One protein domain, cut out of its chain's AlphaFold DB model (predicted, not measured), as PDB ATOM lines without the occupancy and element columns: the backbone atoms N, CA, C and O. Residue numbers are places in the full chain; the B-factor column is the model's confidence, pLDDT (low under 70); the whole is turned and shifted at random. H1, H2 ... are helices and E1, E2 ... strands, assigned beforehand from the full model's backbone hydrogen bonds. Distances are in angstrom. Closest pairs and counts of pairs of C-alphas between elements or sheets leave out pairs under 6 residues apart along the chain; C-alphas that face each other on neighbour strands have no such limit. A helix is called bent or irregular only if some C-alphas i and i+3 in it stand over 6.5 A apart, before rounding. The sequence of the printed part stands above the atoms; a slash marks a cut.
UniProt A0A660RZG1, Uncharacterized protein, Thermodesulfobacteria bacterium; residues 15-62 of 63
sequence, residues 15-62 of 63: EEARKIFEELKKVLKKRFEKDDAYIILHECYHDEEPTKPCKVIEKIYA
ATOM      1  N   GLU A  15     -12.707   9.524  33.284       92.50
ATOM      2  CA  GLU A  15     -11.399  10.063  33.663       92.50
ATOM      3  C   GLU A  15     -11.514  11.486  34.227       92.50
ATOM      4  O   GLU A  15     -10.993  11.769  35.312       92.50
ATOM      5  N   GLU A  16     -12.244  12.372  33.544       92.81
ATOM      6  CA  GLU A  16     -12.471  13.739  34.018       92.81
ATOM      7  C   GLU A  16     -13.279  13.760  35.315       92.81
ATOM      8  O   GLU A  16     -12.892  14.447  36.267       92.81
ATOM      9  N   ALA A  17     -14.354  12.966  35.391       93.44
ATOM     10  CA  ALA A  17     -15.180  12.873  36.590       93.44
ATOM     11  C   ALA A  17     -14.355  12.431  37.810       93.44
ATOM     12  O   ALA A  17     -14.443  13.047  38.877       93.44
ATOM     13  N   ARG A  18     -13.499  11.413  37.649       93.94
ATOM     14  CA  ARG A  18     -12.597  10.934  38.706       93.94
ATOM     15  C   ARG A  18     -11.557  11.973  39.096       93.94
ATOM     16  O   ARG A  18     -11.333  12.180  40.288       93.94
ATOM     17  N   LYS A  19     -10.941  12.650  38.124       94.56
ATOM     18  CA  LYS A  19      -9.941  13.693  38.388       94.56
ATOM     19  C   LYS A  19     -10.530  14.821  39.234       94.56
ATOM     20  O   LYS A  19      -9.929  15.219  40.229       94.56
ATOM     21  N   ILE A  20     -11.721  15.306  38.878       93.75
ATOM     22  CA  ILE A  20     -12.412  16.345  39.649       93.75
ATOM     23  C   ILE A  20     -12.842  15.823  41.022       93.75
ATOM     24  O   ILE A  20     -12.665  16.525  42.018       93.75
ATOM     25  N   PHE A  21     -13.358  14.594  41.107       93.50
ATOM     26  CA  PHE A  21     -13.751  13.986  42.378       93.50
ATOM     27  C   PHE A  21     -12.582  13.913  43.373       93.50
ATOM     28  O   PHE A  21     -12.738  14.309  44.528       93.50
ATOM     29  N   GLU A  22     -11.399  13.487  42.929       92.69
ATOM     30  CA  GLU A  22     -10.207  13.400  43.779       92.69
ATOM     31  C   GLU A  22      -9.689  14.778  44.223       92.69
ATOM     32  O   GLU A  22      -9.260  14.943  45.369       92.69
ATOM     33  N   GLU A  23      -9.784  15.808  43.379       92.44
ATOM     34  CA  GLU A  23      -9.462  17.180  43.793       92.44
ATOM     35  C   GLU A  23     -10.467  17.719  44.820       92.44
ATOM     36  O   GLU A  23     -10.075  18.283  45.846       92.44
ATOM     37  N   LEU A  24     -11.767  17.489  44.613       91.19
ATOM     38  CA  LEU A  24     -12.798  17.894  45.569       91.19
ATOM     39  C   LEU A  24     -12.650  17.158  46.909       91.19
ATOM     40  O   LEU A  24     -12.785  17.776  47.966       91.19
ATOM     41  N   LYS A  25     -12.296  15.870  46.885       89.44
ATOM     42  CA  LYS A  25     -12.021  15.039  48.068       89.44
ATOM     43  C   LYS A  25     -10.922  15.620  48.955       89.44
ATOM     44  O   LYS A  25     -11.094  15.674  50.173       89.44
ATOM     45  N   LYS A  26      -9.828  16.121  48.365       88.56
ATOM     46  CA  LYS A  26      -8.731  16.780  49.106       88.56
ATOM     47  C   LYS A  26      -9.198  18.037  49.841       88.56
ATOM     48  O   LYS A  26      -8.699  18.347  50.924       88.56
ATOM     49  N   VAL A  27     -10.147  18.769  49.263       88.44
ATOM     50  CA  VAL A  27     -10.656  20.028  49.826       88.44
ATOM     51  C   VAL A  27     -11.793  19.789  50.823       88.44
ATOM     52  O   VAL A  27     -11.906  20.544  51.792       88.44
ATOM     53  N   LEU A  28     -12.591  18.731  50.629       86.88
ATOM     54  CA  LEU A  28     -13.790  18.431  51.413       86.88
ATOM     55  C   LEU A  28     -13.497  18.401  52.916       86.88
ATOM     56  O   LEU A  28     -14.079  19.179  53.668       86.88
ATOM     57  N   LYS A  29     -12.532  17.575  53.341       78.88
ATOM     58  CA  LYS A  29     -12.163  17.457  54.761       78.88
ATOM     59  C   LYS A  29     -11.648  18.770  55.345       78.88
ATOM     60  O   LYS A  29     -12.039  19.154  56.439       78.88
ATOM     61  N   LYS A  30     -10.791  19.486  54.609       80.12
ATOM     62  CA  LYS A  30     -10.160  20.720  55.100       80.12
ATOM     63  C   LYS A  30     -11.166  21.857  55.292       80.12
ATOM     64  O   LYS A  30     -10.963  22.705  56.154       80.12
ATOM     65  N   ARG A  31     -12.197  21.927  54.447       81.31
ATOM     66  CA  ARG A  31     -13.095  23.088  54.391       81.31
ATOM     67  C   ARG A  31     -14.411  22.894  55.139       81.31
ATOM     68  O   ARG A  31     -14.984  23.894  55.551       81.31
ATOM     69  N   PHE A  32     -14.847  21.652  55.329       83.62
ATOM     70  CA  PHE A  32     -16.154  21.321  55.900       83.62
ATOM     71  C   PHE A  32     -16.056  20.453  57.165       83.62
ATOM     72  O   PHE A  32     -16.987  19.731  57.486       83.62
ATOM     73  N   GLU A  33     -14.948  20.522  57.912       77.88
ATOM     74  CA  GLU A  33     -14.718  19.725  59.136       77.88
ATOM     75  C   GLU A  33     -15.850  19.847  60.180       77.88
ATOM     76  O   GLU A  33     -16.119  18.914  60.930       77.88
ATOM     77  N   LYS A  34     -16.524  21.002  60.231       79.94
ATOM     78  CA  LYS A  34     -17.610  21.287  61.186       79.94
ATOM     79  C   LYS A  34     -19.009  21.158  60.578       79.94
ATOM     80  O   LYS A  34     -19.993  21.385  61.282       79.94
ATOM     81  N   ASP A  35     -19.090  20.810  59.297       82.62
ATOM     82  CA  ASP A  35     -20.324  20.752  58.525       82.62
ATOM     83  C   ASP A  35     -20.613  19.314  58.075       82.62
ATOM     84  O   ASP A  35     -19.713  18.508  57.845       82.62
ATOM     85  N   ASP A  36     -21.895  18.985  57.924       83.88
ATOM     86  CA  ASP A  36     -22.310  17.706  57.341       83.88
ATOM     87  C   ASP A  36     -22.204  17.793  55.812       83.88
ATOM     88  O   ASP A  36     -23.156  18.158  55.118       83.88
ATOM     89  N   ALA A  37     -20.994  17.552  55.301       88.50
ATOM     90  CA  ALA A  37     -20.675  17.629  53.882       88.50
ATOM     91  C   ALA A  37     -20.237  16.271  53.327       88.50
ATOM     92  O   ALA A  37     -19.498  15.514  53.960       88.50
ATOM     93  N   TYR A  38     -20.661  15.987  52.098       91.75
ATOM     94  CA  TYR A  38     -20.295  14.780  51.372       91.75
ATOM     95  C   TYR A  38     -20.141  15.061  49.877       91.75
ATOM     96  O   TYR A  38     -20.713  16.015  49.348       91.75
ATOM     97  N   ILE A  39     -19.400  14.197  49.185       92.44
ATOM     98  CA  ILE A  39     -19.322  14.172  47.719       92.44
ATOM     99  C   ILE A  39     -19.691  12.765  47.258       92.44
ATOM    100  O   ILE A  39     -19.289  11.783  47.887       92.44
ATOM    101  N   ILE A  40     -20.471  12.669  46.179       93.81
ATOM    102  CA  ILE A  40     -20.870  11.401  45.560       93.81
ATOM    103  C   ILE A  40     -20.417  11.393  44.101       93.81
ATOM    104  O   ILE A  40     -20.717  12.331  43.364       93.81
ATOM    105  N   LEU A  41     -19.723  10.333  43.692       93.12
ATOM    106  CA  LEU A  41     -19.422  10.028  42.299       93.12
ATOM    107  C   LEU A  41     -20.478   9.060  41.760       93.12
ATOM    108  O   LEU A  41     -20.713   7.999  42.346       93.12
ATOM    109  N   HIS A  42     -21.093   9.422  40.638       93.25
ATOM    110  CA  HIS A  42     -22.095   8.609  39.955       93.25
ATOM    111  C   HIS A  42     -21.600   8.159  38.578       93.25
ATOM    112  O   HIS A  42     -20.967   8.934  37.868       93.25
ATOM    113  N   GLU A  43     -21.969   6.942  38.191       89.44
ATOM    114  CA  GLU A  43     -22.004   6.481  36.803       89.44
ATOM    115  C   GLU A  43     -23.424   6.708  36.271       89.44
ATOM    116  O   GLU A  43     -24.380   6.271  36.911       89.44
ATOM    117  N   CYS A  44     -23.594   7.405  35.148       86.31
ATOM    118  CA  CYS A  44     -24.911   7.705  34.581       86.31
ATOM    119  C   CYS A  44     -25.012   7.188  33.143       86.31
ATOM    120  O   CYS A  44     -24.073   7.328  32.372       86.31
ATOM    121  N   TYR A  45     -26.177   6.643  32.787       83.62
ATOM    122  CA  TYR A  45     -26.432   5.978  31.501       83.62
ATOM    123  C   TYR A  45     -27.465   6.759  30.676       83.62
ATOM    124  O   TYR A  45     -28.433   6.189  30.175       83.62
ATOM    125  N   HIS A  46     -27.331   8.090  30.618       76.31
ATOM    126  CA  HIS A  46     -28.335   8.949  29.973       76.31
ATOM    127  C   HIS A  46     -28.464   8.697  28.463       76.31
ATOM    128  O   HIS A  46     -29.514   9.005  27.907       76.31
ATOM    129  N   ASP A  47     -27.438   8.105  27.851       78.81
ATOM    130  CA  ASP A  47     -27.382   7.805  26.418       78.81
ATOM    131  C   ASP A  47     -27.736   6.339  26.082       78.81
ATOM    132  O   ASP A  47     -27.721   5.955  24.914       78.81
ATOM    133  N   GLU A  48     -28.058   5.495  27.075       82.06
ATOM    134  CA  GLU A  48     -28.546   4.125  26.835       82.06
ATOM    135  C   GLU A  48     -30.070   4.099  26.620       82.06
ATOM    136  O   GLU A  48     -30.814   4.759  27.345       82.06
ATOM    137  N   GLU A  49     -30.555   3.261  25.694       77.94
ATOM    138  CA  GLU A  49     -31.981   2.933  25.552       77.94
ATOM    139  C   GLU A  49     -32.237   1.428  25.798       77.94
ATOM    140  O   GLU A  49     -31.737   0.587  25.047       77.94
ATOM    141  N   PRO A  50     -33.027   1.054  26.828       81.06
ATOM    142  CA  PRO A  50     -33.696   1.935  27.787       81.06
ATOM    143  C   PRO A  50     -32.712   2.576  28.772       81.06
ATOM    144  O   PRO A  50     -31.739   1.947  29.194       81.06
ATOM    145  N   THR A  51     -33.021   3.806  29.187       81.12
ATOM    146  CA  THR A  51     -32.206   4.513  30.178       81.12
ATOM    147  C   THR A  51     -32.263   3.780  31.518       81.12
ATOM    148  O   THR A  51     -33.275   3.169  31.884       81.12
ATOM    149  N   LYS A  52     -31.161   3.822  32.268       84.75
ATOM    150  CA  LYS A  52     -31.045   3.207  33.597       84.75
ATOM    151  C   LYS A  52     -30.728   4.272  34.647       84.75
ATOM    152  O   LYS A  52     -30.124   5.296  34.316       84.75
ATOM    153  N   PRO A  53     -31.106   4.053  35.921       85.75
ATOM    154  CA  PRO A  53     -30.753   4.976  36.994       85.75
ATOM    155  C   PRO A  53     -29.232   5.083  37.142       85.75
ATOM    156  O   PRO A  53     -28.519   4.090  36.986       85.75
ATOM    157  N   CYS A  54     -28.744   6.277  37.492       88.94
ATOM    158  CA  CYS A  54     -27.333   6.447  37.814       88.94
ATOM    159  C   CYS A  54     -26.944   5.549  38.997       88.94
ATOM    160  O   CYS A  54     -27.674   5.437  39.987       88.94
ATOM    161  N   LYS A  55     -25.766   4.941  38.912       90.62
ATOM    162  CA  LYS A  55     -25.191   4.081  39.939       90.62
ATOM    163  C   LYS A  55     -24.208   4.879  40.786       90.62
ATOM    164  O   LYS A  55     -23.356   5.588  40.259       90.62
ATOM    165  N   VAL A  56     -24.294   4.753  42.109       92.69
ATOM    166  CA  VAL A  56     -23.287   5.327  43.012       92.69
ATOM    167  C   VAL A  56     -22.006   4.511  42.901       92.69
ATOM    168  O   VAL A  56     -22.005   3.322  43.214       92.69
ATOM    169  N   ILE A  57     -20.928   5.156  42.460       92.75
ATOM    170  CA  ILE A  57     -19.590   4.563  42.451       92.75
ATOM    171  C   ILE A  57     -18.956   4.740  43.830       92.75
ATOM    172  O   ILE A  57     -18.507   3.774  44.438       92.75
ATOM    173  N   GLU A  58     -18.926   5.975  44.331       92.81
ATOM    174  CA  GLU A  58     -18.237   6.315  45.575       92.81
ATOM    175  C   GLU A  58     -18.972   7.440  46.301       92.81
ATOM    176  O   GLU A  58     -19.497   8.362  45.678       92.81
ATOM    177  N   LYS A  59     -18.997   7.376  47.633       93.56
ATOM    178  CA  LYS A  59     -19.472   8.456  48.496       93.56
ATOM    179  C   LYS A  59     -18.483   8.668  49.630       93.56
ATOM    180  O   LYS A  59     -18.166   7.729  50.354       93.56
ATOM    181  N   ILE A  60     -18.050   9.910  49.807       90.75
ATOM    182  CA  ILE A  60     -17.137  10.324  50.875       90.75
ATOM    183  C   ILE A  60     -17.793  11.388  51.746       90.75
ATOM    184  O   ILE A  60     -18.495  12.259  51.232       90.75
ATOM    185  N   TYR A  61     -17.542  11.326  53.049       88.81
ATOM    186  CA  TYR A  61     -17.975  12.329  54.018       88.81
ATOM    187  C   TYR A  61     -16.778  13.166  54.470       88.81
ATOM    188  O   TYR A  61     -15.626  12.724  54.417       88.81
ATOM    189  N   ALA A  62     -17.051  14.400  54.885       86.12
ATOM    190  CA  ALA A  62     -16.053  15.264  55.499       86.12
ATOM    191  C   ALA A  62     -15.646  14.781  56.908       86.12
ATOM    192  O   ALA A  62     -14.515  15.050  57.316       86.12
TER     193      ALA A  62
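What this domain is: This is residues 15 to 62 of the 63 residues of an uncharacterized protein of Thermodesulfobacteria bacterium (UniProt A0A660RZG1). A long hairpin of two strands, E1 and E2, has a single helix, H1, packed along it, mainly over E1; the hairpin's turn, residues 46 to 51, reaches beyond the helix at one end of the long axis. The printed part has 48 residues, with one named helix and two named strands in the order H1, E1, E2. The sheet has the order E1 - E2, antiparallel, and the class is mixed, helices and strands. The whole is loose, with a radius of gyration of the C-alphas of 13.3 A, and its spans of 42 by 21 by 11 A only just make it a rod.

Where its parts are: E1 is residues 38 to 45, 22.6 A from first to last C-alpha. E2 is residues 52 to 61, 25.9 A long, ending at C-alpha 61 at (-17.975, 12.329, 54.018); it bends by 51 degrees at residue 58. H1 is residues 15 to 31, 24.5 A long, from C-alpha 15 at (-11.399, 10.063, 33.663). H1 is irregular, but only just: C-alphas 26 and 29 are 6.6 A apart.

How they stand to each other: E1 and E2 form a hairpin, antiparallel at 160 degrees between their directions. N 41 and O 58, at 2.8 A, and N 55 and O 43, at 2.8 A, are within hydrogen-bond range. The closest C-alphas of H1 and E1 are those of Phe 21 and Leu 41, 6.9 A apart. The closest of H1 and E2 are those of Lys 25 and Ile 60, 7.5 A apart. In H1, 11 of 13 O i to N i+4 pairs are within hydrogen-bond range.

The domain as a whole: The two C-alphas farthest apart, those of Lys 34 and Glu 49, are 42.6 A apart. The links H1 to E1 and E1 to E2 are short, six residues each. The printed part has no cut. The mean pLDDT of the printed part is 87.7, and no printed residue is under 70.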